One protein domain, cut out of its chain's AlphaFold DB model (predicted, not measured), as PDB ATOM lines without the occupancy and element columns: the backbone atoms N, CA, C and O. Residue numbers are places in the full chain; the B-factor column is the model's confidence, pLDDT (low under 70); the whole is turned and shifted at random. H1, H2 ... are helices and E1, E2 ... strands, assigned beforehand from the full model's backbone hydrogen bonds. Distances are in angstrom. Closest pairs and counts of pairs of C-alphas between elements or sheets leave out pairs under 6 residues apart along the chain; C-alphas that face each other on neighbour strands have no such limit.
ATOM      1  N   ASP A 244     -39.434 -16.877 -49.703       89.52
ATOM      2  CA  ASP A 244     -38.267 -17.749 -49.754       89.52
ATOM      3  C   ASP A 244     -36.938 -16.970 -49.843       89.52
ATOM      4  O   ASP A 244     -36.876 -15.735 -49.871       89.52
ATOM      5  N   PHE A 245     -35.829 -17.714 -49.878       92.09
ATOM      6  CA  PHE A 245     -34.502 -17.119 -50.026       92.09
ATOM      7  C   PHE A 245     -34.248 -16.523 -51.408       92.09
ATOM      8  O   PHE A 245     -33.387 -15.653 -51.521       92.09
ATOM      9  N   ARG A 246     -34.946 -16.967 -52.457       89.73
ATOM     10  CA  ARG A 246     -34.754 -16.422 -53.802       89.73
ATOM     11  C   ARG A 246     -35.262 -14.986 -53.849       89.73
ATOM     12  O   ARG A 246     -34.543 -14.116 -54.333       89.73
ATOM     13  N   GLU A 247     -36.440 -14.732 -53.293       88.27
ATOM     14  CA  GLU A 247     -37.008 -13.392 -53.170       88.27
ATOM     15  C   GLU A 247     -36.152 -12.495 -52.265       88.27
ATOM     16  O   GLU A 247     -35.805 -11.372 -52.635       88.27
ATOM     17  N   PHE A 248     -35.736 -13.015 -51.106       90.74
ATOM     18  CA  PHE A 248     -34.851 -12.293 -50.190       90.74
ATOM     19  C   PHE A 248     -33.521 -11.907 -50.863       90.74
ATOM     20  O   PHE A 248     -33.089 -10.757 -50.784       90.74
ATOM     21  N   MET A 249     -32.873 -12.837 -51.570       89.83
ATOM     22  CA  MET A 249     -31.616 -12.570 -52.276       89.83
ATOM     23  C   MET A 249     -31.790 -11.630 -53.463       89.83
ATOM     24  O   MET A 249     -30.935 -10.780 -53.657       89.83
ATOM     25  N   PHE A 250     -32.898 -11.696 -54.204       87.72
ATOM     26  CA  PHE A 250     -33.177 -10.725 -55.267       87.72
ATOM     27  C   PHE A 250     -33.177  -9.286 -54.737       87.72
ATOM     28  O   PHE A 250     -32.761  -8.352 -55.415       87.72
ATOM     29  N   VAL A 251     -33.606  -9.108 -53.489       86.49
ATOM     30  CA  VAL A 251     -33.639  -7.807 -52.837       86.49
ATOM     31  C   VAL A 251     -32.287  -7.394 -52.261       86.49
ATOM     32  O   VAL A 251     -31.935  -6.222 -52.365       86.49
ATOM     33  N   TYR A 252     -31.540  -8.289 -51.615       88.32
ATOM     34  CA  TYR A 252     -30.292  -7.923 -50.927       88.32
ATOM     35  C   TYR A 252     -29.022  -8.109 -51.765       88.32
ATOM     36  O   TYR A 252     -27.996  -7.528 -51.418       88.32
ATOM     37  N   ASP A 253     -29.101  -8.876 -52.847       89.86
ATOM     38  CA  ASP A 253     -28.005  -9.194 -53.760       89.86
ATOM     39  C   ASP A 253     -28.528  -9.440 -55.199       89.86
ATOM     40  O   ASP A 253     -28.477 -10.565 -55.716       89.86
ATOM     41  N   PRO A 254     -29.094  -8.399 -55.847       86.95
ATOM     42  CA  PRO A 254     -29.713  -8.516 -57.171       86.95
ATOM     43  C   PRO A 254     -28.717  -8.897 -58.272       86.95
ATOM     44  O   PRO A 254     -29.112  -9.480 -59.278       86.95
ATOM     45  N   GLU A 255     -27.433  -8.583 -58.100       85.86
ATOM     46  CA  GLU A 255     -26.401  -8.848 -59.104       85.86
ATOM     47  C   GLU A 255     -25.969 -10.319 -59.083       85.86
ATOM     48  O   GLU A 255     -25.818 -10.944 -60.135       85.86
ATOM     49  N   ALA A 256     -25.829 -10.927 -57.898       87.44
ATOM     50  CA  ALA A 256     -25.380 -12.312 -57.811       87.44
ATOM     51  C   ALA A 256     -26.508 -13.341 -57.965       87.44
ATOM     52  O   ALA A 256     -26.223 -14.484 -58.338       87.44
ATOM     53  N   ILE A 257     -27.775 -12.983 -57.700       85.28
ATOM     54  CA  ILE A 257     -28.914 -13.927 -57.651       85.28
ATOM     55  C   ILE A 257     -29.141 -14.713 -58.949       85.28
ATOM     56  O   ILE A 257     -29.674 -15.821 -58.917       85.28
ATOM     57  N   ALA A 258     -28.703 -14.187 -60.096       85.85
ATOM     58  CA  ALA A 258     -28.765 -14.906 -61.368       85.85
ATOM     59  C   ALA A 258     -27.873 -16.165 -61.379       85.85
ATOM     60  O   ALA A 258     -28.174 -17.144 -62.058       85.85
ATOM     61  N   SER A 259     -26.786 -16.151 -60.608       88.99
ATOM     62  CA  SER A 259     -25.800 -17.237 -60.533       88.99
ATOM     63  C   SER A 259     -25.783 -17.965 -59.185       88.99
ATOM     64  O   SER A 259     -25.304 -19.098 -59.101       88.99
ATOM     65  N   ARG A 260     -26.302 -17.319 -58.137       91.49
ATOM     66  CA  ARG A 260     -26.388 -17.831 -56.773       91.49
ATOM     67  C   ARG A 260     -27.716 -18.547 -56.557       91.49
ATOM     68  O   ARG A 260     -28.788 -18.012 -56.817       91.49
ATOM     69  N   LYS A 261     -27.648 -19.753 -56.005       92.62
ATOM     70  CA  LYS A 261     -28.795 -20.554 -55.584       92.62
ATOM     71  C   LYS A 261     -28.735 -20.757 -54.078       92.62
ATOM     72  O   LYS A 261     -27.673 -21.042 -53.533       92.62
ATOM     73  N   VAL A 262     -29.886 -20.656 -53.424       95.14
ATOM     74  CA  VAL A 262     -30.048 -21.049 -52.024       95.14
ATOM     75  C   VAL A 262     -30.966 -22.259 -51.977       95.14
ATOM     76  O   VAL A 262     -32.054 -22.239 -52.551       95.14
ATOM     77  N   ALA A 263     -30.516 -23.325 -51.326       94.14
ATOM     78  CA  ALA A 263     -31.285 -24.539 -51.111       94.14
ATOM     79  C   ALA A 263     -31.461 -24.772 -49.612       94.14
ATOM     80  O   ALA A 263     -30.524 -24.603 -48.834       94.14
ATOM     81  N   SER A 264     -32.660 -25.188 -49.213       93.80
ATOM     82  CA  SER A 264     -32.947 -25.580 -47.840       93.80
ATOM     83  C   SER A 264     -33.436 -27.016 -47.784       93.80
ATOM     84  O   SER A 264     -34.289 -27.414 -48.573       93.80
ATOM     85  N   THR A 265     -32.912 -27.787 -46.834       93.33
ATOM     86  CA  THR A 265     -33.376 -29.146 -46.543       93.33
ATOM     87  C   THR A 265     -33.591 -29.317 -45.046       93.33
ATOM     88  O   THR A 265     -32.937 -28.661 -44.230       93.33
ATOM     89  N   ARG A 266     -34.538 -30.177 -44.667       93.40
ATOM     90  CA  ARG A 266     -34.848 -30.508 -43.271       93.40
ATOM     91  C   ARG A 266     -34.816 -32.014 -43.071       93.40
ATOM     92  O   ARG A 266     -35.241 -32.754 -43.948       93.40
ATOM     93  N   PHE A 267     -34.326 -32.455 -41.919       92.36
ATOM     94  CA  PHE A 267     -34.243 -33.871 -41.552       92.36
ATOM     95  C   PHE A 267     -34.251 -34.036 -40.031       92.36
ATOM     96  O   PHE A 267     -34.007 -33.080 -39.295       92.36
ATOM     97  N   SER A 268     -34.556 -35.241 -39.548       91.16
ATOM     98  CA  SER A 268     -34.540 -35.543 -38.111       91.16
ATOM     99  C   SER A 268     -33.122 -35.458 -37.548       91.16
ATOM    100  O   SER A 268     -32.166 -35.908 -38.179       91.16
ATOM    101  N   HIS A 269     -32.986 -34.945 -36.325       88.99
ATOM    102  CA  HIS A 269     -31.715 -34.900 -35.606       88.99
ATOM    103  C   HIS A 269     -30.989 -36.264 -35.552       88.99
ATOM    104  O   HIS A 269     -29.763 -36.290 -35.604       88.99
ATOM    105  N   GLN A 270     -31.709 -37.393 -35.557       88.08
ATOM    106  CA  GLN A 270     -31.139 -38.754 -35.525       88.08
ATOM    107  C   GLN A 270     -30.163 -39.067 -36.682       88.08
ATOM    108  O   GLN A 270     -29.266 -39.912 -36.544       88.08
ATOM    109  N   TYR A 271     -30.311 -38.371 -37.814       88.62
ATOM    110  CA  TYR A 271     -29.419 -38.502 -38.967       88.62
ATOM    111  C   TYR A 271     -28.120 -37.695 -38.826       88.62
ATOM    112  O   TYR A 271     -27.250 -37.783 -39.691       88.62
ATOM    113  N   MET A 272     -27.962 -36.927 -37.745       89.48
ATOM    114  CA  MET A 272     -26.782 -36.114 -37.455       89.48
ATOM    115  C   MET A 272     -26.068 -36.606 -36.197       89.48
ATOM    116  O   MET A 272     -26.699 -36.969 -35.207       89.48
ATOM    117  N   ARG A 273     -24.735 -36.563 -36.205       90.43
ATOM    118  CA  ARG A 273     -23.916 -36.784 -35.005       90.43
ATOM    119  C   ARG A 273     -23.539 -35.431 -34.406       90.43
ATOM    120  O   ARG A 273     -22.701 -34.737 -34.976       90.43
ATOM    121  N   GLU A 274     -24.137 -35.039 -33.275       90.68
ATOM    122  CA  GLU A 274     -23.882 -33.701 -32.693       90.68
ATOM    123  C   GLU A 274     -22.412 -33.484 -32.337       90.68
ATOM    124  O   GLU A 274     -21.897 -32.383 -32.495       90.68
ATOM    125  N   GLU A 275     -21.719 -34.545 -31.931       91.47
ATOM    126  CA  GLU A 275     -20.295 -34.534 -31.581       91.47
ATOM    127  C   GLU A 275     -19.381 -34.104 -32.740       91.47
ATOM    128  O   GLU A 275     -18.238 -33.688 -32.526       91.47
ATOM    129  N   GLU A 276     -19.858 -34.220 -33.981       92.39
ATOM    130  CA  GLU A 276     -19.118 -33.795 -35.165       92.39
ATOM    131  C   GLU A 276     -19.373 -32.331 -35.518       92.39
ATOM    132  O   GLU A 276     -18.528 -31.723 -36.169       92.39
ATOM    133  N   ILE A 277     -20.479 -31.735 -35.061       95.02
ATOM    134  CA  ILE A 277     -20.867 -30.370 -35.436       95.02
ATOM    135  C   ILE A 277     -19.768 -29.355 -35.077       95.02
ATOM    136  O   ILE A 277     -19.322 -28.657 -35.989       95.02
ATOM    137  N   PRO A 278     -19.235 -29.301 -33.835       94.09
ATOM    138  CA  PRO A 278     -18.176 -28.346 -33.489       94.09
ATOM    139  C   PRO A 278     -16.860 -28.591 -34.238       94.09
ATOM    140  O   PRO A 278     -16.045 -27.686 -34.372       94.09
ATOM    141  N   LYS A 279     -16.636 -29.817 -34.731       94.34
ATOM    142  CA  LYS A 279     -15.436 -30.180 -35.504       94.34
ATOM    143  C   LYS A 279     -15.546 -29.763 -36.973       94.34
ATOM    144  O   LYS A 279     -14.529 -29.665 -37.652       94.34
ATOM    145  N   ARG A 280     -16.770 -29.585 -37.487       95.19
ATOM    146  CA  ARG A 280     -17.047 -29.284 -38.901       95.19
ATOM    147  C   ARG A 280     -17.460 -27.835 -39.126       95.19
ATOM    148  O   ARG A 280     -17.091 -27.269 -40.145       95.19
ATOM    149  N   CYS A 281     -18.214 -27.243 -38.211       97.19
ATOM    150  CA  CYS A 281     -18.710 -25.877 -38.322       97.19
ATOM    151  C   CYS A 281     -17.838 -24.943 -37.471       97.19
ATOM    152  O   CYS A 281     -17.892 -25.042 -36.245       97.19
ATOM    153  N   PRO A 282     -17.053 -24.034 -38.077       96.35
ATOM    154  CA  PRO A 282     -16.144 -23.164 -37.327       96.35
ATOM    155  C   PRO A 282     -16.860 -22.190 -36.389       96.35
ATOM    156  O   PRO A 282     -16.331 -21.841 -35.336       96.35
ATOM    157  N   ILE A 283     -18.066 -21.753 -36.761       98.13
ATOM    158  CA  ILE A 283     -18.878 -20.854 -35.945       98.13
ATOM    159  C   ILE A 283     -20.002 -21.652 -35.292       98.13
ATOM    160  O   ILE A 283     -20.852 -22.228 -35.971       98.13
ATOM    161  N   LEU A 284     -20.038 -21.630 -33.963       97.81
ATOM    162  CA  LEU A 284     -21.125 -22.183 -33.165       97.81
ATOM    163  C   LEU A 284     -21.820 -21.052 -32.405       97.81
ATOM    164  O   LEU A 284     -21.162 -20.214 -31.776       97.81
ATOM    165  N   ARG A 285     -23.151 -21.015 -32.463       97.51
ATOM    166  CA  ARG A 285     -23.968 -20.140 -31.614       97.51
ATOM    167  C   ARG A 285     -25.133 -20.924 -31.043       97.51
ATOM    168  O   ARG A 285     -25.735 -21.747 -31.729       97.51
ATOM    169  N   GLU A 286     -25.462 -20.632 -29.797       96.56
ATOM    170  CA  GLU A 286     -26.627 -21.186 -29.125       96.56
ATOM    171  C   GLU A 286     -27.619 -20.060 -28.843       96.56
ATOM    172  O   GLU A 286     -27.238 -18.923 -28.572       96.56
ATOM    173  N   PHE A 287     -28.902 -20.371 -28.942       97.49
ATOM    174  CA  PHE A 287     -29.984 -19.462 -28.596       97.49
ATOM    175  C   PHE A 287     -31.165 -20.280 -28.080       97.49
ATOM    176  O   PHE A 287     -31.230 -21.493 -28.273       97.49
ATOM    177  N   ASN A 288     -32.125 -19.637 -27.432       97.08
ATOM    178  CA  ASN A 288     -33.375 -20.269 -27.048       97.08
ATOM    179  C   ASN A 288     -34.534 -19.464 -27.631       97.08
ATOM    180  O   ASN A 288     -34.762 -18.321 -27.243       97.08
ATOM    181  N   SER A 289     -35.273 -20.066 -28.564       94.42
ATOM    182  CA  SER A 289     -36.431 -19.418 -29.199       94.42
ATOM    183  C   SER A 289     -37.583 -19.068 -28.243       94.42
ATOM    184  O   SER A 289     -38.404 -18.227 -28.596       94.42
ATOM    185  N   GLU A 290     -37.636 -19.658 -27.046       94.26
ATOM    186  CA  GLU A 290     -38.604 -19.302 -25.994       94.26
ATOM    187  C   GLU A 290     -38.087 -18.175 -25.084       94.26
ATOM    188  O   GLU A 290     -38.857 -17.556 -24.348       94.26
ATOM    189  N   SER A 291     -36.787 -17.863 -25.139       94.95
ATOM    190  CA  SER A 291     -36.198 -16.775 -24.362       94.95
ATOM    191  C   SER A 291     -36.501 -15.418 -24.988       94.95
ATOM    192  O   SER A 291     -36.314 -15.202 -26.182       94.95
ATOM    193  N   ARG A 292     -36.880 -14.449 -24.153       89.61
ATOM    194  CA  ARG A 292     -37.080 -13.058 -24.580       89.61
ATOM    195  C   ARG A 292     -35.784 -12.290 -24.833       89.61
ATOM    196  O   ARG A 292     -35.838 -11.269 -25.504       89.61
ATOM    197  N   THR A 293     -34.655 -12.736 -24.287       90.68
ATOM    198  CA  THR A 293     -33.364 -12.030 -24.390       90.68
ATOM    199  C   THR A 293     -32.340 -12.792 -25.222       90.68
ATOM    200  O   THR A 293     -31.535 -12.172 -25.902       90.68
ATOM    201  N   HIS A 294     -32.404 -14.126 -25.227       92.40
ATOM    202  CA  HIS A 294     -31.475 -14.995 -25.954       92.40
ATOM    203  C   HIS A 294     -32.142 -15.657 -27.172       92.40
ATOM    204  O   HIS A 294     -31.894 -16.827 -27.450       92.40
ATOM    205  N   HIS A 295     -33.027 -14.948 -27.881       94.59
ATOM    206  CA  HIS A 295     -33.631 -15.442 -29.127       94.59
ATOM    207  C   HIS A 295     -32.714 -15.208 -30.337       94.59
ATOM    208  O   HIS A 295     -31.769 -14.423 -30.279       94.59
ATOM    209  N   TYR A 296     -33.034 -15.822 -31.482       96.34
ATOM    210  CA  TYR A 296     -32.214 -15.707 -32.695       96.34
ATOM    211  C   TYR A 296     -31.967 -14.254 -33.126       96.34
ATOM    212  O   TYR A 296     -30.832 -13.864 -33.372       96.34
ATOM    213  N   GLY A 297     -33.016 -13.427 -33.146       94.00
ATOM    214  CA  GLY A 297     -32.882 -12.001 -33.469       94.00
ATOM    215  C   GLY A 297     -31.903 -11.217 -32.575       94.00
ATOM    216  O   GLY A 297     -31.366 -10.217 -33.038       94.00
ATOM    217  N   ALA A 298     -31.637 -11.662 -31.339       94.64
ATOM    218  CA  ALA A 298     -30.658 -11.029 -30.454       94.64
ATOM    219  C   ALA A 298     -29.217 -11.373 -30.870       94.64
ATOM    220  O   ALA A 298     -28.364 -10.494 -30.906       94.64
ATOM    221  N   ILE A 299     -28.969 -12.625 -31.269       95.74
ATOM    222  CA  ILE A 299     -27.639 -13.095 -31.695       95.74
ATOM    223  C   ILE A 299     -27.359 -12.884 -33.191       95.74
ATOM    224  O   ILE A 299     -26.232 -13.079 -33.643       95.74
ATOM    225  N   GLN A 300     -28.368 -12.511 -33.984       96.63
ATOM    226  CA  GLN A 300     -28.273 -12.431 -35.444       96.63
ATOM    227  C   GLN A 300     -27.146 -11.497 -35.901       96.63
ATOM    228  O   GLN A 300     -26.350 -11.881 -36.753       96.63
ATOM    229  N   LYS A 301     -27.052 -10.285 -35.335       96.43
ATOM    230  CA  LYS A 301     -26.025  -9.308 -35.736       96.43
ATOM    231  C   LYS A 301     -24.612  -9.817 -35.456       96.43
ATOM    232  O   LYS A 301     -23.744  -9.707 -36.315       96.43
ATOM    233  N   GLU A 302     -24.407 -10.417 -34.288       97.23
ATOM    234  CA  GLU A 302     -23.120 -11.005 -33.904       97.23
ATOM    235  C   GLU A 302     -22.760 -12.207 -34.782       97.23
ATOM    236  O   GLU A 302     -21.597 -12.399 -35.128       97.23
ATOM    237  N   LEU A 303     -23.750 -13.014 -35.173       98.20
ATOM    238  CA  LEU A 303     -23.562 -14.115 -36.112       98.20
ATOM    239  C   LEU A 303     -23.173 -13.605 -37.505       98.20
ATOM    240  O   LEU A 303     -22.233 -14.126 -38.100       98.20
ATOM    241  N   GLU A 304     -23.877 -12.596 -38.024       98.02
ATOM    242  CA  GLU A 304     -23.551 -11.964 -39.307       98.02
ATOM    243  C   GLU A 304     -22.122 -11.415 -39.302       98.02
ATOM    244  O   GLU A 304     -21.374 -11.643 -40.253       98.02
ATOM    245  N   GLN A 305     -21.731 -10.734 -38.223       98.01
ATOM    246  CA  GLN A 305     -20.386 -10.197 -38.053       98.01
ATOM    247  C   GLN A 305     -19.336 -11.313 -37.990       98.01
ATOM    248  O   GLN A 305     -18.381 -11.286 -38.762       98.01
ATOM    249  N   ALA A 306     -19.552 -12.341 -37.164       98.13
ATOM    250  CA  ALA A 306     -18.637 -13.474 -37.050       98.13
ATOM    251  C   ALA A 306     -18.426 -14.189 -38.396       98.13
ATOM    252  O   ALA A 306     -17.299 -14.549 -38.736       98.13
ATOM    253  N   ILE A 307     -19.489 -14.364 -39.192       98.08
ATOM    254  CA  ILE A 307     -19.380 -14.958 -40.528       98.08
ATOM    255  C   ILE A 307     -18.607 -14.032 -41.479       98.08
ATOM    256  O   ILE A 307     -17.785 -14.527 -42.243       98.08
ATOM    257  N   ARG A 308     -18.817 -12.710 -41.441       95.77
ATOM    258  CA  ARG A 308     -18.110 -11.759 -42.325       95.77
ATOM    259  C   ARG A 308     -16.621 -11.635 -42.017       95.77
ATOM    260  O   ARG A 308     -15.826 -11.537 -42.942       95.77
ATOM    261  N   GLU A 309     -16.263 -11.604 -40.738       94.69
ATOM    262  CA  GLU A 309     -14.885 -11.371 -40.285       94.69
ATOM    263  C   GLU A 309     -14.016 -12.629 -40.355       94.69
ATOM    264  O   GLU A 309     -12.787 -12.543 -40.350       94.69
ATOM    265  N   THR A 310     -14.634 -13.811 -40.440       95.83
ATOM    266  CA  THR A 310     -13.891 -15.063 -40.576       95.83
ATOM    267  C   THR A 310     -13.162 -15.100 -41.929       95.83
ATOM    268  O   THR A 310     -13.798 -14.945 -42.974       95.83
ATOM    269  N   PRO A 311     -11.837 -15.348 -41.957       95.10
ATOM    270  CA  PRO A 311     -11.054 -15.401 -43.190       95.10
ATOM    271  C   PRO A 311     -11.285 -16.728 -43.929       95.10
ATOM    272  O   PRO A 311     -10.458 -17.642 -43.884       95.10
ATOM    273  N   TRP A 312     -12.432 -16.843 -44.594       95.70
ATOM    274  CA  TRP A 312     -12.825 -18.043 -45.330       95.70
ATOM    275  C   TRP A 312     -11.880 -18.366 -46.488       95.70
ATOM    276  O   TRP A 312     -11.293 -17.479 -47.113       95.70
ATOM    277  N   SER A 313     -11.761 -19.656 -46.808       92.98
ATOM    278  CA  SER A 313     -11.047 -20.119 -48.002       92.98
ATOM    279  C   SER A 313     -11.659 -19.591 -49.297       92.98
ATOM    280  O   SER A 313     -10.912 -19.198 -50.189       92.98
ATOM    281  N   ALA A 314     -12.990 -19.516 -49.368       92.92
ATOM    282  CA  ALA A 314     -13.720 -18.825 -50.425       92.92
ATOM    283  C   ALA A 314     -14.128 -17.419 -49.937       92.92
ATOM    284  O   ALA A 314     -14.967 -17.328 -49.037       92.92
ATOM    285  N   PRO A 315     -13.599 -16.319 -50.509       89.46
ATOM    286  CA  PRO A 315     -13.889 -14.960 -50.032       89.46
ATOM    287  C   PRO A 315     -15.381 -14.586 -50.054       89.46
ATOM    288  O   PRO A 315     -15.856 -13.884 -49.163       89.46
ATOM    289  N   ASP A 316     -16.145 -15.104 -51.023       94.57
ATOM    290  CA  ASP A 316     -17.597 -14.888 -51.121       94.57
ATOM    291  C   ASP A 316     -18.387 -15.568 -49.984       94.57
ATOM    292  O   ASP A 316     -19.489 -15.136 -49.648       94.57
ATOM    293  N   ALA A 317     -17.827 -16.593 -49.330       96.05
ATOM    294  CA  ALA A 317     -18.529 -17.343 -48.288       96.05
ATOM    295  C   ALA A 317     -18.916 -16.470 -47.086       96.05
ATOM    296  O   ALA A 317     -20.011 -16.627 -46.545       96.05
ATOM    297  N   GLY A 318     -18.066 -15.511 -46.705       95.46
ATOM    298  CA  GLY A 318     -18.367 -14.582 -45.612       95.46
ATOM    299  C   GLY A 318     -19.536 -13.653 -45.944       95.46
ATOM    300  O   GLY A 318     -20.418 -13.425 -45.116       95.46
ATOM    301  N   TYR A 319     -19.594 -13.163 -47.184       95.81
ATOM    302  CA  TYR A 319     -20.682 -12.308 -47.651       95.81
ATOM    303  C   TYR A 319     -21.994 -13.094 -47.804       95.81
ATOM    304  O   TYR A 319     -23.010 -12.737 -47.201       95.81
ATOM    305  N   ALA A 320     -21.960 -14.201 -48.551       96.47
ATOM    306  CA  ALA A 320     -23.121 -15.045 -48.811       96.47
ATOM    307  C   ALA A 320     -23.678 -15.676 -47.523       96.47
ATOM    308  O   ALA A 320     -24.889 -15.674 -47.299       96.47
ATOM    309  N   GLY A 321     -22.811 -16.173 -46.639       97.18
ATOM    310  CA  GLY A 321     -23.209 -16.769 -45.364       97.18
ATOM    311  C   GLY A 321     -23.867 -15.764 -44.418       97.18
ATOM    312  O   GLY A 321     -24.875 -16.080 -43.787       97.18
ATOM    313  N   ALA A 322     -23.359 -14.529 -44.358       97.34
ATOM    314  CA  ALA A 322     -23.973 -13.474 -43.554       97.34
ATOM    315  C   ALA A 322     -25.332 -13.036 -44.117       97.34
ATOM    316  O   ALA A 322     -26.266 -12.767 -43.363       97.34
ATOM    317  N   LEU A 323     -25.483 -13.018 -45.442       96.02
ATOM    318  CA  LEU A 323     -26.781 -12.816 -46.076       96.02
ATOM    319  C   LEU A 323     -27.777 -13.927 -45.718       96.02
ATOM    320  O   LEU A 323     -28.929 -13.627 -45.402       96.02
ATOM    321  N   VAL A 324     -27.346 -15.191 -45.706       97.81
ATOM    322  CA  VAL A 324     -28.192 -16.304 -45.251       97.81
ATOM    323  C   VAL A 324     -28.595 -16.117 -43.789       97.81
ATOM    324  O   VAL A 324     -29.784 -16.206 -43.487       97.81
ATOM    325  N   ALA A 325     -27.653 -15.787 -42.898       97.97
ATOM    326  CA  ALA A 325     -27.942 -15.490 -41.493       97.97
ATOM    327  C   ALA A 325     -29.002 -14.384 -41.349       97.97
ATOM    328  O   ALA A 325     -29.980 -14.531 -40.617       97.97
ATOM    329  N   LYS A 326     -28.886 -13.308 -42.129       95.24
ATOM    330  CA  LYS A 326     -29.896 -12.249 -42.151       95.24
ATOM    331  C   LYS A 326     -31.267 -12.741 -42.635       95.24
ATOM    332  O   LYS A 326     -32.307 -12.389 -42.067       95.24
ATOM    333  N   GLY A 327     -31.281 -13.567 -43.681       94.40
ATOM    334  CA  GLY A 327     -32.504 -14.121 -44.264       94.40
ATOM    335  C   GLY A 327     -33.239 -15.087 -43.335       94.40
ATOM    336  O   GLY A 327     -34.467 -15.074 -43.307       94.40
ATOM    337  N   LEU A 328     -32.522 -15.840 -42.493       96.13
ATOM    338  CA  LEU A 328     -33.111 -16.755 -41.504       96.13
ATOM    339  C   LEU A 328     -34.072 -16.061 -40.522       96.13
ATOM    340  O   LEU A 328     -35.024 -16.687 -40.059       96.13
ATOM    341  N   ASN A 329     -33.866 -14.775 -40.212       91.43
ATOM    342  CA  ASN A 329     -34.792 -14.014 -39.363       91.43
ATOM    343  C   ASN A 329     -35.955 -13.377 -40.151       91.43
ATOM    344  O   ASN A 329     -36.946 -12.951 -39.567       91.43
ATOM    345  N   SER A 330     -35.837 -13.303 -41.480       90.08
ATOM    346  CA  SER A 330     -36.785 -12.601 -42.359       90.08
ATOM    347  C   SER A 330     -37.744 -13.549 -43.097       90.08
ATOM    348  O   SER A 330     -38.822 -13.127 -43.520       90.08
ATOM    349  N   ILE A 331     -37.364 -14.822 -43.246       92.40
ATOM    350  CA  ILE A 331     -38.106 -15.855 -43.982       92.40
ATOM    351  C   ILE A 331     -38.682 -16.856 -42.981       92.40
ATOM    352  O   ILE A 331     -37.966 -17.689 -42.422       92.40
ATOM    353  N   ALA A 332     -39.997 -16.802 -42.764       89.32
ATOM    354  CA  ALA A 332     -40.664 -17.614 -41.742       89.32
ATOM    355  C   ALA A 332     -40.473 -19.127 -41.961       89.32
ATOM    356  O   ALA A 332     -40.221 -19.856 -41.003       89.32
ATOM    357  N   MET A 333     -40.520 -19.585 -43.219       89.40
ATOM    358  CA  MET A 333     -40.329 -20.996 -43.586       89.40
ATOM    359  C   MET A 333     -38.953 -21.527 -43.169       89.40
ATOM    360  O   MET A 333     -38.820 -22.699 -42.826       89.40
ATOM    361  N   ASN A 334     -37.934 -20.669 -43.159       94.62
ATOM    362  CA  ASN A 334     -36.558 -21.035 -42.852       94.62
ATOM    363  C   ASN A 334     -36.114 -20.613 -41.452       94.62
ATOM    364  O   ASN A 334     -34.934 -20.760 -41.142       94.62
ATOM    365  N   SER A 335     -37.035 -20.130 -40.615       94.36
ATOM    366  CA  SER A 335     -36.714 -19.639 -39.280       94.36
ATOM    367  C   SER A 335     -36.032 -20.717 -38.423       94.36
ATOM    368  O   SER A 335     -36.538 -21.841 -38.333       94.36
ATOM    369  N   PRO A 336     -34.933 -20.386 -37.720       96.07
ATOM    370  CA  PRO A 336     -34.237 -21.334 -36.853       96.07
ATOM    371  C   PRO A 336     -35.038 -21.634 -35.570       96.07
ATOM    372  O   PRO A 336     -34.748 -22.589 -34.848       96.07
ATOM    373  N   ASN A 337     -36.105 -20.873 -35.300       95.00
ATOM    374  CA  ASN A 337     -36.966 -21.046 -34.128       95.00
ATOM    375  C   ASN A 337     -37.689 -22.406 -34.093       95.00
ATOM    376  O   ASN A 337     -38.082 -22.866 -33.022       95.00
ATOM    377  N   THR A 338     -37.870 -23.055 -35.248       93.15
ATOM    378  CA  THR A 338     -38.593 -24.334 -35.366       93.15
ATOM    379  C   THR A 338     -37.679 -25.556 -35.457       93.15
ATOM    380  O   THR A 338     -38.172 -26.665 -35.642       93.15
ATOM    381  N   THR A 339     -36.359 -25.384 -35.361       95.34
ATOM    382  CA  THR A 339     -35.383 -26.477 -35.509       95.34
ATOM    383  C   THR A 339     -34.391 -26.510 -34.358       95.34
ATOM    384  O   THR A 339     -33.968 -25.455 -33.899       95.34
ATOM    385  N   LYS A 340     -33.976 -27.712 -33.940       96.09
ATOM    386  CA  LYS A 340     -32.912 -27.941 -32.950       96.09
ATOM    387  C   LYS A 340     -31.569 -27.429 -33.453       96.09
ATOM    388  O   LYS A 340     -30.850 -26.768 -32.712       96.09
ATOM    389  N   TRP A 341     -31.263 -27.713 -34.717       97.39
ATOM    390  CA  TRP A 341     -30.066 -27.212 -35.382       97.39
ATOM    391  C   TRP A 341     -30.411 -26.531 -36.695       97.39
ATOM    392  O   TRP A 341     -31.174 -27.072 -37.495       97.39
ATOM    393  N   THR A 342     -29.797 -25.382 -36.945       97.96
ATOM    394  CA  THR A 342     -29.794 -24.741 -38.261       97.96
ATOM    395  C   THR A 342     -28.357 -24.559 -38.722       97.96
ATOM    396  O   THR A 342     -27.557 -23.929 -38.034       97.96
ATOM    397  N   PHE A 343     -28.028 -25.112 -39.882       98.05
ATOM    398  CA  PHE A 343     -26.705 -25.030 -40.484       98.05
ATOM    399  C   PHE A 343     -26.723 -24.036 -41.640       98.05
ATOM    400  O   PHE A 343     -27.579 -24.124 -42.523       98.05
ATOM    401  N   ILE A 344     -25.771 -23.109 -41.626       98.54
ATOM    402  CA  ILE A 344     -25.477 -22.209 -42.739       98.54
ATOM    403  C   ILE A 344     -24.296 -22.816 -43.480       98.54
ATOM    404  O   ILE A 344     -23.203 -22.943 -42.924       98.54
ATOM    405  N   GLU A 345     -24.524 -23.197 -44.726       98.06
ATOM    406  CA  GLU A 345     -23.547 -23.882 -45.557       98.06
ATOM    407  C   GLU A 345     -23.262 -23.091 -46.826       98.06
ATOM    408  O   GLU A 345     -24.111 -22.353 -47.331       98.06
ATOM    409  N   TYR A 346     -22.062 -23.271 -47.357       97.80
ATOM    410  CA  TYR A 346     -21.620 -22.641 -48.587       97.80
ATOM    411  C   TYR A 346     -21.131 -23.697 -49.566       97.80
ATOM    412  O   TYR A 346     -20.345 -24.573 -49.205       97.80
ATOM    413  N   THR A 347     -21.587 -23.600 -50.808       96.86
ATOM    414  CA  THR A 347     -21.165 -24.477 -51.895       96.86
ATOM    415  C   THR A 347     -20.321 -23.680 -52.876       96.86
ATOM    416  O   THR A 347     -20.832 -22.800 -53.573       96.86
ATOM    417  N   ASP A 348     -19.032 -23.997 -52.936       94.73
ATOM    418  CA  ASP A 348     -18.120 -23.368 -53.886       94.73
ATOM    419  C   ASP A 348     -18.340 -23.936 -55.295       94.73
ATOM    420  O   ASP A 348     -18.217 -25.143 -55.523       94.73
ATOM    421  N   MET A 349     -18.685 -23.056 -56.235       94.63
ATOM    422  CA  MET A 349     -18.981 -23.392 -57.625       94.63
ATOM    423  C   MET A 349     -17.889 -22.943 -58.604       94.63
ATOM    424  O   MET A 349     -18.118 -23.015 -59.816       94.63
ATOM    425  N   ASP A 350     -16.723 -22.486 -58.135       91.46
ATOM    426  CA  ASP A 350     -15.635 -22.049 -59.021       91.46
ATOM    427  C   ASP A 350     -15.113 -23.193 -59.904       91.46
ATOM    428  O   ASP A 350     -14.898 -23.002 -61.102       91.46
ATOM    429  N   ASN A 351     -15.032 -24.409 -59.355       90.41
ATOM    430  CA  ASN A 351     -14.619 -25.621 -60.080       90.41
ATOM    431  C   ASN A 351     -15.780 -26.339 -60.801       90.41
ATOM    432  O   ASN A 351     -15.632 -27.475 -61.263       90.41
ATOM    433  N   GLY A 352     -16.944 -25.691 -60.894       90.11
ATOM    434  CA  GLY A 352     -18.151 -26.241 -61.505       90.11
ATOM    435  C   GLY A 352     -18.908 -27.238 -60.619       90.11
ATOM    436  O   GLY A 352     -18.423 -27.716 -59.599       90.11
ATOM    437  N   SER A 353     -20.131 -27.580 -61.036       87.85
ATOM    438  CA  SER A 353     -21.078 -28.347 -60.209       87.85
ATOM    439  C   SER A 353     -20.635 -29.774 -59.874       87.85
ATOM    440  O   SER A 353     -21.080 -30.308 -58.866       87.85
ATOM    441  N   LYS A 354     -19.808 -30.410 -60.714       89.52
ATOM    442  CA  LYS A 354     -19.366 -31.800 -60.497       89.52
ATOM    443  C   LYS A 354     -18.354 -31.922 -59.354       89.52
ATOM    444  O   LYS A 354     -18.330 -32.939 -58.678       89.52
ATOM    445  N   ASN A 355     -17.553 -30.877 -59.147       90.01
ATOM    446  CA  ASN A 355     -16.507 -30.825 -58.125       90.01
ATOM    447  C   ASN A 355     -16.896 -29.923 -56.943       90.01
ATOM    448  O   ASN A 355     -16.064 -29.652 -56.078       90.01
ATOM    449  N   ALA A 356     -18.135 -29.430 -56.931       90.85
ATOM    450  CA  ALA A 356     -18.628 -28.524 -55.913       90.85
ATOM    451  C   ALA A 356     -18.707 -29.238 -54.561       90.85
ATOM    452  O   ALA A 356     -19.318 -30.299 -54.437       90.85
ATOM    453  N   ARG A 357     -18.098 -28.634 -53.539       90.05
ATOM    454  CA  ARG A 357     -18.128 -29.130 -52.159       90.05
ATOM    455  C   ARG A 357     -18.904 -28.163 -51.288       90.05
ATOM    456  O   ARG A 357     -18.760 -26.949 -51.423       90.05
ATOM    457  N   THR A 358     -19.740 -28.713 -50.413       94.88
ATOM    458  CA  THR A 358     -20.600 -27.927 -49.523       94.88
ATOM    459  C   THR A 358     -20.042 -27.969 -48.113       94.88
ATOM    460  O   THR A 358     -20.061 -29.011 -47.465       94.88
ATOM    461  N   ILE A 359     -19.547 -26.830 -47.644       96.31
ATOM    462  CA  ILE A 359     -18.884 -26.690 -46.350       96.31
ATOM    463  C   ILE A 359     -19.786 -25.972 -45.346       96.31
ATOM    464  O   ILE A 359     -20.546 -25.075 -45.713       96.31
ATOM    465  N   CYS A 360     -19.688 -26.331 -44.067       97.75
ATOM    466  CA  CYS A 360     -20.407 -25.640 -43.001       97.75
ATOM    467  C   CYS A 360     -19.692 -24.351 -42.587       97.75
ATOM    468  O   CYS A 360     -18.532 -24.389 -42.180       97.75
ATOM    469  N   LEU A 361     -20.397 -23.221 -42.631       98.22
ATOM    470  CA  LEU A 361     -19.898 -21.947 -42.113       98.22
ATOM    471  C   LEU A 361     -20.262 -21.778 -40.638       98.22
ATOM    472  O   LEU A 361     -19.408 -21.479 -39.804       98.22
ATOM    473  N   ALA A 362     -21.536 -21.997 -40.311       98.41
ATOM    474  CA  ALA A 362     -22.048 -21.816 -38.962       98.41
ATOM    475  C   ALA A 362     -23.119 -22.846 -38.600       98.41
ATOM    476  O   ALA A 362     -23.937 -23.233 -39.436       98.41
ATOM    477  N   ALA A 363     -23.145 -23.235 -37.328       98.27
ATOM    478  CA  ALA A 363     -24.184 -24.059 -36.729       98.27
ATOM    479  C   ALA A 363     -24.877 -23.300 -35.594       98.27
ATOM    480  O   ALA A 363     -24.236 -22.748 -34.696       98.27
ATOM    481  N   LEU A 364     -26.206 -23.293 -35.640       98.21
ATOM    482  CA  LEU A 364     -27.074 -22.634 -34.674       98.21
ATOM    483  C   LEU A 364     -27.820 -23.690 -33.878       98.21
ATOM    484  O   LEU A 364     -28.619 -24.427 -34.456       98.21
ATOM    485  N   ARG A 365     -27.581 -23.749 -32.570       97.13
ATOM    486  CA  ARG A 365     -28.306 -24.634 -31.661       97.13
ATOM    487  C   ARG A 365     -29.461 -23.890 -31.016       97.13
ATOM    488  O   ARG A 365     -29.250 -22.872 -30.361       97.13
ATOM    489  N   ASN A 366     -30.665 -24.420 -31.149       97.35
ATOM    490  CA  ASN A 366     -31.831 -23.925 -30.437       97.35
ATOM    491  C   ASN A 366     -32.086 -24.785 -29.195       97.35
ATOM    492  O   ASN A 366     -32.553 -25.920 -29.295       97.35
ATOM    493  N   LEU A 367     -31.806 -24.217 -28.026       96.31
ATOM    494  CA  LEU A 367     -31.902 -24.868 -26.719       96.31
ATOM    495  C   LEU A 367     -33.344 -25.168 -26.284       96.31
ATOM    496  O   LEU A 367     -33.544 -25.875 -25.301       96.31
ATOM    497  N   ARG A 368     -34.349 -24.674 -27.024       95.13
ATOM    498  CA  ARG A 368     -35.754 -25.081 -26.857       95.13
ATOM    499  C   ARG A 368     -35.929 -26.594 -27.015       95.13
ATOM    500  O   ARG A 368     -36.797 -27.197 -26.394       95.13
ATOM    501  N   PHE A 369     -35.134 -27.199 -27.892       93.48
ATOM    502  CA  PHE A 369     -35.224 -28.615 -28.208       93.48
ATOM    503  C   PHE A 369     -34.238 -29.397 -27.341       93.48
ATOM    504  O   PHE A 369     -33.035 -29.146 -27.392       93.48
ATOM    505  N   GLY A 370     -34.754 -30.347 -26.556       85.66
ATOM    506  CA  GLY A 370     -33.952 -31.244 -25.726       85.66
ATOM    507  C   GLY A 370     -33.198 -32.285 -26.559       85.66
ATOM    508  O   GLY A 370     -32.354 -31.966 -27.395       85.66
ATOM    509  N   GLN A 371     -33.483 -33.570 -26.346       84.31
ATOM    510  CA  GLN A 371     -32.801 -34.636 -27.090       84.31
ATOM    511  C   GLN A 371     -33.353 -34.821 -28.512       84.31
ATOM    512  O   GLN A 371     -32.597 -35.179 -29.414       84.31
ATOM    513  N   THR A 372     -34.619 -34.489 -28.758       87.16
ATOM    514  CA  THR A 372     -35.291 -34.648 -30.056       87.16
ATOM    515  C   THR A 372     -35.498 -33.309 -30.765       87.16
ATOM    516  O   THR A 372     -35.542 -32.251 -30.139       87.16
ATOM    517  N   GLY A 373     -35.609 -33.335 -32.093       91.29
ATOM    518  CA  GLY A 373     -35.918 -32.151 -32.892       91.29
ATOM    519  C   GLY A 373     -35.497 -32.291 -34.352       91.29
ATOM    520  O   GLY A 373     -34.833 -33.251 -34.738       91.29
ATOM    521  N   MET A 374     -35.886 -31.315 -35.167       94.58
ATOM    522  CA  MET A 374     -35.506 -31.256 -36.578       94.58
ATOM    523  C   MET A 374     -34.219 -30.458 -36.764       94.58
ATOM    524  O   MET A 374     -33.976 -29.477 -36.061       94.58
ATOM    525  N   CYS A 375     -33.424 -30.843 -37.748       95.48
ATOM    526  CA  CYS A 375     -32.306 -30.073 -38.263       95.48
ATOM    527  C   CYS A 375     -32.696 -29.430 -39.597       95.48
ATOM    528  O   CYS A 375     -33.449 -30.011 -40.380       95.48
ATOM    529  N   GLN A 376     -32.166 -28.243 -39.868       95.89
ATOM    530  CA  GLN A 376     -32.301 -27.554 -41.145       95.89
ATOM    531  C   GLN A 376     -30.919 -27.215 -41.686       95.89
ATOM    532  O   GLN A 376     -30.090 -26.666 -40.968       95.89
ATOM    533  N   ARG A 377     -30.689 -27.490 -42.965       95.72
ATOM    534  CA  ARG A 377     -29.535 -26.988 -43.712       95.72
ATOM    535  C   ARG A 377     -30.004 -25.893 -44.648       95.72
ATOM    536  O   ARG A 377     -31.069 -26.018 -45.258       95.72
ATOM    537  N   VAL A 378     -29.228 -24.826 -44.738       97.76
ATOM    538  CA  VAL A 378     -29.402 -23.770 -45.727       97.76
ATOM    539  C   VAL A 378     -28.066 -23.580 -46.423       97.76
ATOM    540  O   VAL A 378     -27.146 -22.997 -45.855       97.76
ATOM    541  N   ALA A 379     -27.971 -24.110 -47.638       96.88
ATOM    542  CA  ALA A 379     -26.777 -24.052 -48.463       96.88
ATOM    543  C   ALA A 379     -26.923 -22.949 -49.510       96.88
ATOM    544  O   ALA A 379     -27.888 -22.942 -50.279       96.88
ATOM    545  N   VAL A 380     -25.966 -22.026 -49.546       97.16
ATOM    546  CA  VAL A 380     -25.866 -20.985 -50.572       97.16
ATOM    547  C   VAL A 380     -24.691 -21.276 -51.497       97.16
ATOM    548  O   VAL A 380     -23.586 -21.555 -51.045       97.16
ATOM    549  N   THR A 381     -24.918 -21.218 -52.805       96.77
ATOM    550  CA  THR A 381     -23.840 -21.380 -53.783       96.77
ATOM    551  C   THR A 381     -23.128 -20.054 -54.021       96.77
ATOM    552  O   THR A 381     -23.777 -19.016 -54.150       96.77
ATOM    553  N   GLY A 382     -21.814 -20.082 -54.195       94.26
ATOM    554  CA  GLY A 382     -21.054 -18.887 -54.545       94.26
ATOM    555  C   GLY A 382     -19.894 -19.172 -55.481       94.26
ATOM    556  O   GLY A 382     -19.613 -20.321 -55.829       94.26
ATOM    557  N   LYS A 383     -19.265 -18.091 -55.935       93.34
ATOM    558  CA  LYS A 383     -18.101 -18.088 -56.827       93.34
ATOM    559  C   LYS A 383     -17.226 -16.902 -56.463       93.34
ATOM    560  O   LYS A 383     -17.754 -15.821 -56.199       93.34
ATOM    561  N   SER A 384     -15.909 -17.045 -56.567       89.58
ATOM    562  CA  SER A 384     -14.970 -15.943 -56.314       89.58
ATOM    563  C   SER A 384     -15.236 -14.733 -57.219       89.58
ATOM    564  O   SER A 384     -15.038 -13.587 -56.826       89.58
ATOM    565  N   LYS A 385     -15.775 -14.980 -58.419       90.38
ATOM    566  CA  LYS A 385     -16.116 -13.951 -59.416       90.38
ATOM    567  C   LYS A 385     -17.260 -13.022 -58.991       90.38
ATOM    568  O   LYS A 385     -17.391 -11.954 -59.576       90.38
ATOM    569  N   LEU A 386     -18.093 -13.424 -58.025       90.62
ATOM    570  CA  LEU A 386     -19.241 -12.626 -57.569       90.62
ATOM    571  C   LEU A 386     -18.828 -11.479 -56.656       90.62
ATOM    572  O   LEU A 386     -19.537 -10.485 -56.569       90.62
ATOM    573  N   GLN A 387     -17.685 -11.610 -55.986       91.52
ATOM    574  CA  GLN A 387     -17.163 -10.602 -55.072       91.52
ATOM    575  C   GLN A 387     -15.672 -10.357 -55.350       91.52
ATOM    576  O   GLN A 387     -14.822 -10.654 -54.504       91.52
ATOM    577  N   PRO A 388     -15.321  -9.799 -56.527       92.09
ATOM    578  CA  PRO A 388     -13.926  -9.617 -56.934       92.09
ATOM    579  C   PRO A 388     -13.151  -8.695 -55.983       92.09
ATOM    580  O   PRO A 388     -11.958  -8.893 -55.772       92.09
ATOM    581  N   MET A 389     -13.829  -7.732 -55.347       93.47
ATOM    582  CA  MET A 389     -13.220  -6.841 -54.354       93.47
ATOM    583  C   MET A 389     -12.749  -7.596 -53.106       93.47
ATOM    584  O   MET A 389     -11.657  -7.326 -52.612       93.47
ATOM    585  N   LEU A 390     -13.521  -8.582 -52.628       92.90
ATOM    586  CA  LEU A 390     -13.129  -9.410 -51.481       92.90
ATOM    587  C   LEU A 390     -11.935 -10.306 -51.825       92.90
ATOM    588  O   LEU A 390     -11.058 -10.508 -50.989       92.90
ATOM    589  N   VAL A 391     -11.870 -10.809 -53.061       92.76
ATOM    590  CA  VAL A 391     -10.719 -11.579 -53.558       92.76
ATOM    591  C   VAL A 391      -9.470 -10.697 -53.623       92.76
ATOM    592  O   VAL A 391      -8.430 -11.065 -53.080       92.76
ATOM    593  N   ALA A 392      -9.575  -9.501 -54.207       95.13
ATOM    594  CA  ALA A 392      -8.461  -8.559 -54.299       95.13
ATOM    595  C   ALA A 392      -7.958  -8.119 -52.911       95.13
ATOM    596  O   ALA A 392      -6.751  -8.083 -52.668       95.13
ATOM    597  N   GLN A 393      -8.875  -7.844 -51.977       92.99
ATOM    598  CA  GLN A 393      -8.539  -7.535 -50.588       92.99
ATOM    599  C   GLN A 393      -7.825  -8.715 -49.916       92.99
ATOM    600  O   GLN A 393      -6.759  -8.541 -49.332       92.99
ATOM    601  N   ARG A 394      -8.345  -9.936 -50.085       93.01
ATOM    602  CA  ARG A 394      -7.737 -11.160 -49.550       93.01
ATOM    603  C   ARG A 394      -6.302 -11.352 -50.039       93.01
ATOM    604  O   ARG A 394      -5.449 -11.752 -49.245       93.01
ATOM    605  N   GLU A 395      -6.039 -11.108 -51.320       93.41
ATOM    606  CA  GLU A 395      -4.699 -11.203 -51.910       93.41
ATOM    607  C   GLU A 395      -3.756 -10.118 -51.389       93.41
ATOM    608  O   GLU A 395      -2.586 -10.402 -51.118       93.41
ATOM    609  N   LYS A 396      -4.258  -8.892 -51.218       95.72
ATOM    610  CA  LYS A 396      -3.506  -7.786 -50.621       95.72
ATOM    611  C   LYS A 396      -3.106  -8.105 -49.178       95.72
ATOM    612  O   LYS A 396      -1.923  -8.031 -48.857       95.72
ATOM    613  N   ASP A 397      -4.037  -8.593 -48.362       94.63
ATOM    614  CA  ASP A 397      -3.780  -8.943 -46.959       94.63
ATOM    615  C   ASP A 397      -2.766 -10.095 -46.810       94.63
ATOM    616  O   ASP A 397      -2.032 -10.152 -45.821       94.63
ATOM    617  N   LEU A 398      -2.689 -11.019 -47.787       94.20
ATOM    618  CA  LEU A 398      -1.622 -12.037 -47.843       94.20
ATOM    619  C   LEU A 398      -0.257 -11.421 -48.137       94.20
ATOM    620  O   LEU A 398       0.733 -11.844 -47.543       94.20
ATOM    621  N   LYS A 399      -0.201 -10.480 -49.087       94.95
ATOM    622  CA  LYS A 399       1.042  -9.824 -49.517       94.95
ATOM    623  C   LYS A 399       1.600  -8.922 -48.418       94.95
ATOM    624  O   LYS A 399       2.799  -8.946 -48.176       94.95
ATOM    625  N   GLU A 400       0.733  -8.188 -47.725       95.83
ATOM    626  CA  GLU A 400       1.097  -7.296 -46.616       95.83
ATOM    627  C   GLU A 400       1.344  -8.049 -45.295       95.83
ATOM    628  O   GLU A 400       1.792  -7.464 -44.314       95.83
ATOM    629  N   GLY A 401       1.065  -9.357 -45.247       91.89
ATOM    630  CA  GLY A 401       1.282 -10.189 -44.062       91.89
ATOM    631  C   GLY A 401       0.260  -9.984 -42.939       91.89
ATOM    632  O   GLY A 401       0.379 -10.633 -41.897       91.89
ATOM    633  N   ILE A 402      -0.759  -9.144 -43.163       92.26
ATOM    634  CA  ILE A 402      -1.904  -8.935 -42.264       92.26
ATOM    635  C   ILE A 402      -2.616 -10.271 -42.019       92.26
ATOM    636  O   ILE A 402      -2.939 -10.617 -40.882       92.26
ATOM    637  N   LEU A 403      -2.796 -11.068 -43.077       91.84
ATOM    638  CA  LEU A 403      -3.446 -12.370 -43.013       91.84
ATOM    639  C   LEU A 403      -2.473 -13.486 -43.402       91.84
ATOM    640  O   LEU A 403      -1.916 -13.523 -44.496       91.84
ATOM    641  N   LYS A 404      -2.291 -14.466 -42.512       93.30
ATOM    642  CA  LYS A 404      -1.435 -15.636 -42.764       93.30
ATOM    643  C   LYS A 404      -2.237 -16.749 -43.438       93.30
ATOM    644  O   LYS A 404      -3.377 -16.999 -43.061       93.30
ATOM    645  N   LYS A 405      -1.627 -17.505 -44.363       90.84
ATOM    646  CA  LYS A 405      -2.285 -18.655 -45.028       90.84
ATOM    647  C   LYS A 405      -2.856 -19.680 -44.037       90.84
ATOM    648  O   LYS A 405      -3.948 -20.184 -44.250       90.84
ATOM    649  N   ARG A 406      -2.161 -19.929 -42.921       92.46
ATOM    650  CA  ARG A 406      -2.611 -20.845 -41.853       92.46
ATOM    651  C   ARG A 406      -3.845 -20.371 -41.077       92.46
ATOM    652  O   ARG A 406      -4.450 -21.170 -40.383       92.46
ATOM    653  N   ALA A 407      -4.159 -19.076 -41.134       92.59
ATOM    654  CA  ALA A 407      -5.334 -18.517 -40.478       92.59
ATOM    655  C   ALA A 407      -6.591 -18.648 -41.349       92.59
ATOM    656  O   ALA A 407      -7.673 -18.338 -40.871       92.59
ATOM    657  N   ILE A 408      -6.459 -19.096 -42.607       94.37
ATOM    658  CA  ILE A 408      -7.605 -19.357 -43.478       94.37
ATOM    659  C   ILE A 408      -8.443 -20.469 -42.873       94.37
ATOM    660  O   ILE A 408      -7.961 -21.581 -42.659       94.37
ATOM    661  N   VAL A 409      -9.716 -20.170 -42.670       94.59
ATOM    662  CA  VAL A 409     -10.683 -21.125 -42.157       94.59
ATOM    663  C   VAL A 409     -11.410 -21.760 -43.333       94.59
ATOM    664  O   VAL A 409     -11.908 -21.081 -44.229       94.59
ATOM    665  N   THR A 410     -11.483 -23.087 -43.331       90.96
ATOM    666  CA  THR A 410     -12.359 -23.836 -44.236       90.96
ATOM    667  C   THR A 410     -13.344 -24.615 -43.385       90.96
ATOM    668  O   THR A 410     -12.945 -25.281 -42.431       90.96
ATOM    669  N   GLY A 411     -14.627 -24.514 -43.715       90.93
ATOM    670  CA  GLY A 411     -15.648 -25.354 -43.104       90.93
ATOM    671  C   GLY A 411     -15.459 -26.827 -43.469       90.93
ATOM    672  O   GLY A 411     -14.900 -27.164 -44.511       90.93
ATOM    673  N   GLY A 412     -15.949 -27.718 -42.619       93.67
ATOM    674  CA  GLY A 412     -16.049 -29.142 -42.910       93.67
ATOM    675  C   GLY A 412     -17.375 -29.493 -43.577       93.67
ATOM    676  O   GLY A 412     -18.386 -28.822 -43.374       93.67
ATOM    677  N   GLU A 413     -17.384 -30.582 -44.341       93.83
ATOM    678  CA  GLU A 413     -18.626 -31.205 -44.801       93.83
ATOM    679  C   GLU A 413     -19.348 -31.845 -43.608       93.83
ATOM    680  O   GLU A 413     -18.729 -32.538 -42.793       93.83
ATOM    681  N   LEU A 414     -20.655 -31.602 -43.494       91.20
ATOM    682  CA  LEU A 414     -21.499 -32.232 -42.484       91.20
ATOM    683  C   LEU A 414     -22.004 -33.586 -43.005       91.20
ATOM    684  O   LEU A 414     -22.821 -33.604 -43.933       91.20
ATOM    685  N   PRO A 415     -21.565 -34.720 -42.426       85.12
ATOM    686  CA  PRO A 415     -22.075 -36.024 -42.817       85.12
ATOM    687  C   PRO A 415     -23.497 -36.189 -42.275       85.12
ATOM    688  O   PRO A 415     -23.720 -36.306 -41.070       85.12
ATOM    689  N   VAL A 416     -24.472 -36.202 -43.177       82.89
ATOM    690  CA  VAL A 416     -25.837 -36.630 -42.859       82.89
ATOM    691  C   VAL A 416     -25.902 -38.122 -43.151       82.89
ATOM    692  O   VAL A 416     -25.534 -38.544 -44.249       82.89
ATOM    693  N   LYS A 417     -26.323 -38.926 -42.170       79.66
ATOM    694  CA  LYS A 417     -26.604 -40.350 -42.394       79.66
ATOM    695  C   LYS A 417     -27.627 -40.497 -43.519       79.66
ATOM    696  O   LYS A 417     -28.466 -39.620 -43.707       79.66
ATOM    697  N   ASP A 418     -27.560 -41.616 -44.227       72.23
ATOM    698  CA  ASP A 418     -28.465 -41.896 -45.334       72.23
ATOM    699  C   ASP A 418     -29.934 -41.768 -44.897       72.23
ATOM    700  O   ASP A 418     -30.388 -42.455 -43.981       72.23
ATOM    701  N   LEU A 419     -30.656 -40.848 -45.543       68.70
ATOM    702  CA  LEU A 419     -32.073 -40.584 -45.287       68.70
ATOM    703  C   LEU A 419     -32.973 -41.691 -45.857       68.70
ATOM    704  O   LEU A 419     -34.158 -41.723 -45.536       68.70
TER     705      LEU A 419
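What this domain is: This is residues 244 to 419 of the 428 residues of the protein "DnaJ_domain_containing_protein_-_putative" of Leishmania infantum (UniProt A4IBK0). One twisted five-stranded sheet forms the core, with the helical hairpin H3 and H4 covering one face and short H2 over the other; H1 grazes the sheet near edge strand E1. H5 lies off one end, residues 396 to 401 stick out there, and the unnamed tail then folds back across the face that bears H2. The printed part has 176 residues, with five helices and five strands in the order H1 E1 H2 E2 H3 H4 E3 E4 E5 H5. The mixed sheet runs E1 E5 E3 E4 E2, and the class is mixed, helices and strands. The whole is compact, with a radius of gyration of the C-alphas of 15.9 A and spans of 47 by 37 by 34 A.

Where its parts are: Find C-alpha 245 at (-34.502, -17.119, -50.026), where H1, residues 245 to 252, begins. Next come E1, residues 262 to 268, 20.6 A long; H2, 274 to 280; and E2, 283 to 287. H3, 296 to 309, spans 19.4 A and H4, 315 to 330, 24.3 A. E3, 341 to 348, spans 22.4 A; E4, 357 to 366, and E5, 374 to 382, each span 26.2 A. E4 bends by 53 degrees at residue 361. H5, 388 to 399, ends at C-alpha 399, (1.042, -9.824, -49.517).

How they stand to each other: Look first at the sheet. E1 and E5 are antiparallel, with N 265 and O 377 3.0 A apart; E5 and E3 are parallel, with N 345 and O 378 at 2.9 A. E3 and E4 form an antiparallel hairpin, with N 344 and O 362 at 2.9 A; E4 and E2 are parallel, with N 363 and O 283 at 2.8 A. H4 is over E5 and E3 at a height over the sheet of 8.2 A. H3 is over E4 and E2 on the same face, at 9.4 A; H2 is over E4 on the opposite face, at 9.4 A. H3 and H4 touch at Arg 308 and Gly 318, their closest C-alphas, 4.3 A apart, at a shallow tilt of 8 degrees, opposite ways. H4 also touches H1, the closest C-alphas being Phe 248 and Gly 327, 6.6 A, and, with residues 315 to 316 alone, H5, at Pro 315 and Leu 390, 5.8 A. H5 is not on the sheet. Every O i to N i+4 pair is within hydrogen-bond range in H1 and H5, against 8 of 10 in H3, 9 of 12 in H4 and 1 of 3 in H2, where 3 of 4 O i to N i+3 pairs are.

The domain as a whole: The C-alphas farthest apart are those of Thr 372 and Glu 400, 48.4 A. The printed part has no cut and no long link. Its mean pLDDT is 93.1, and residue 419 alone is under 70.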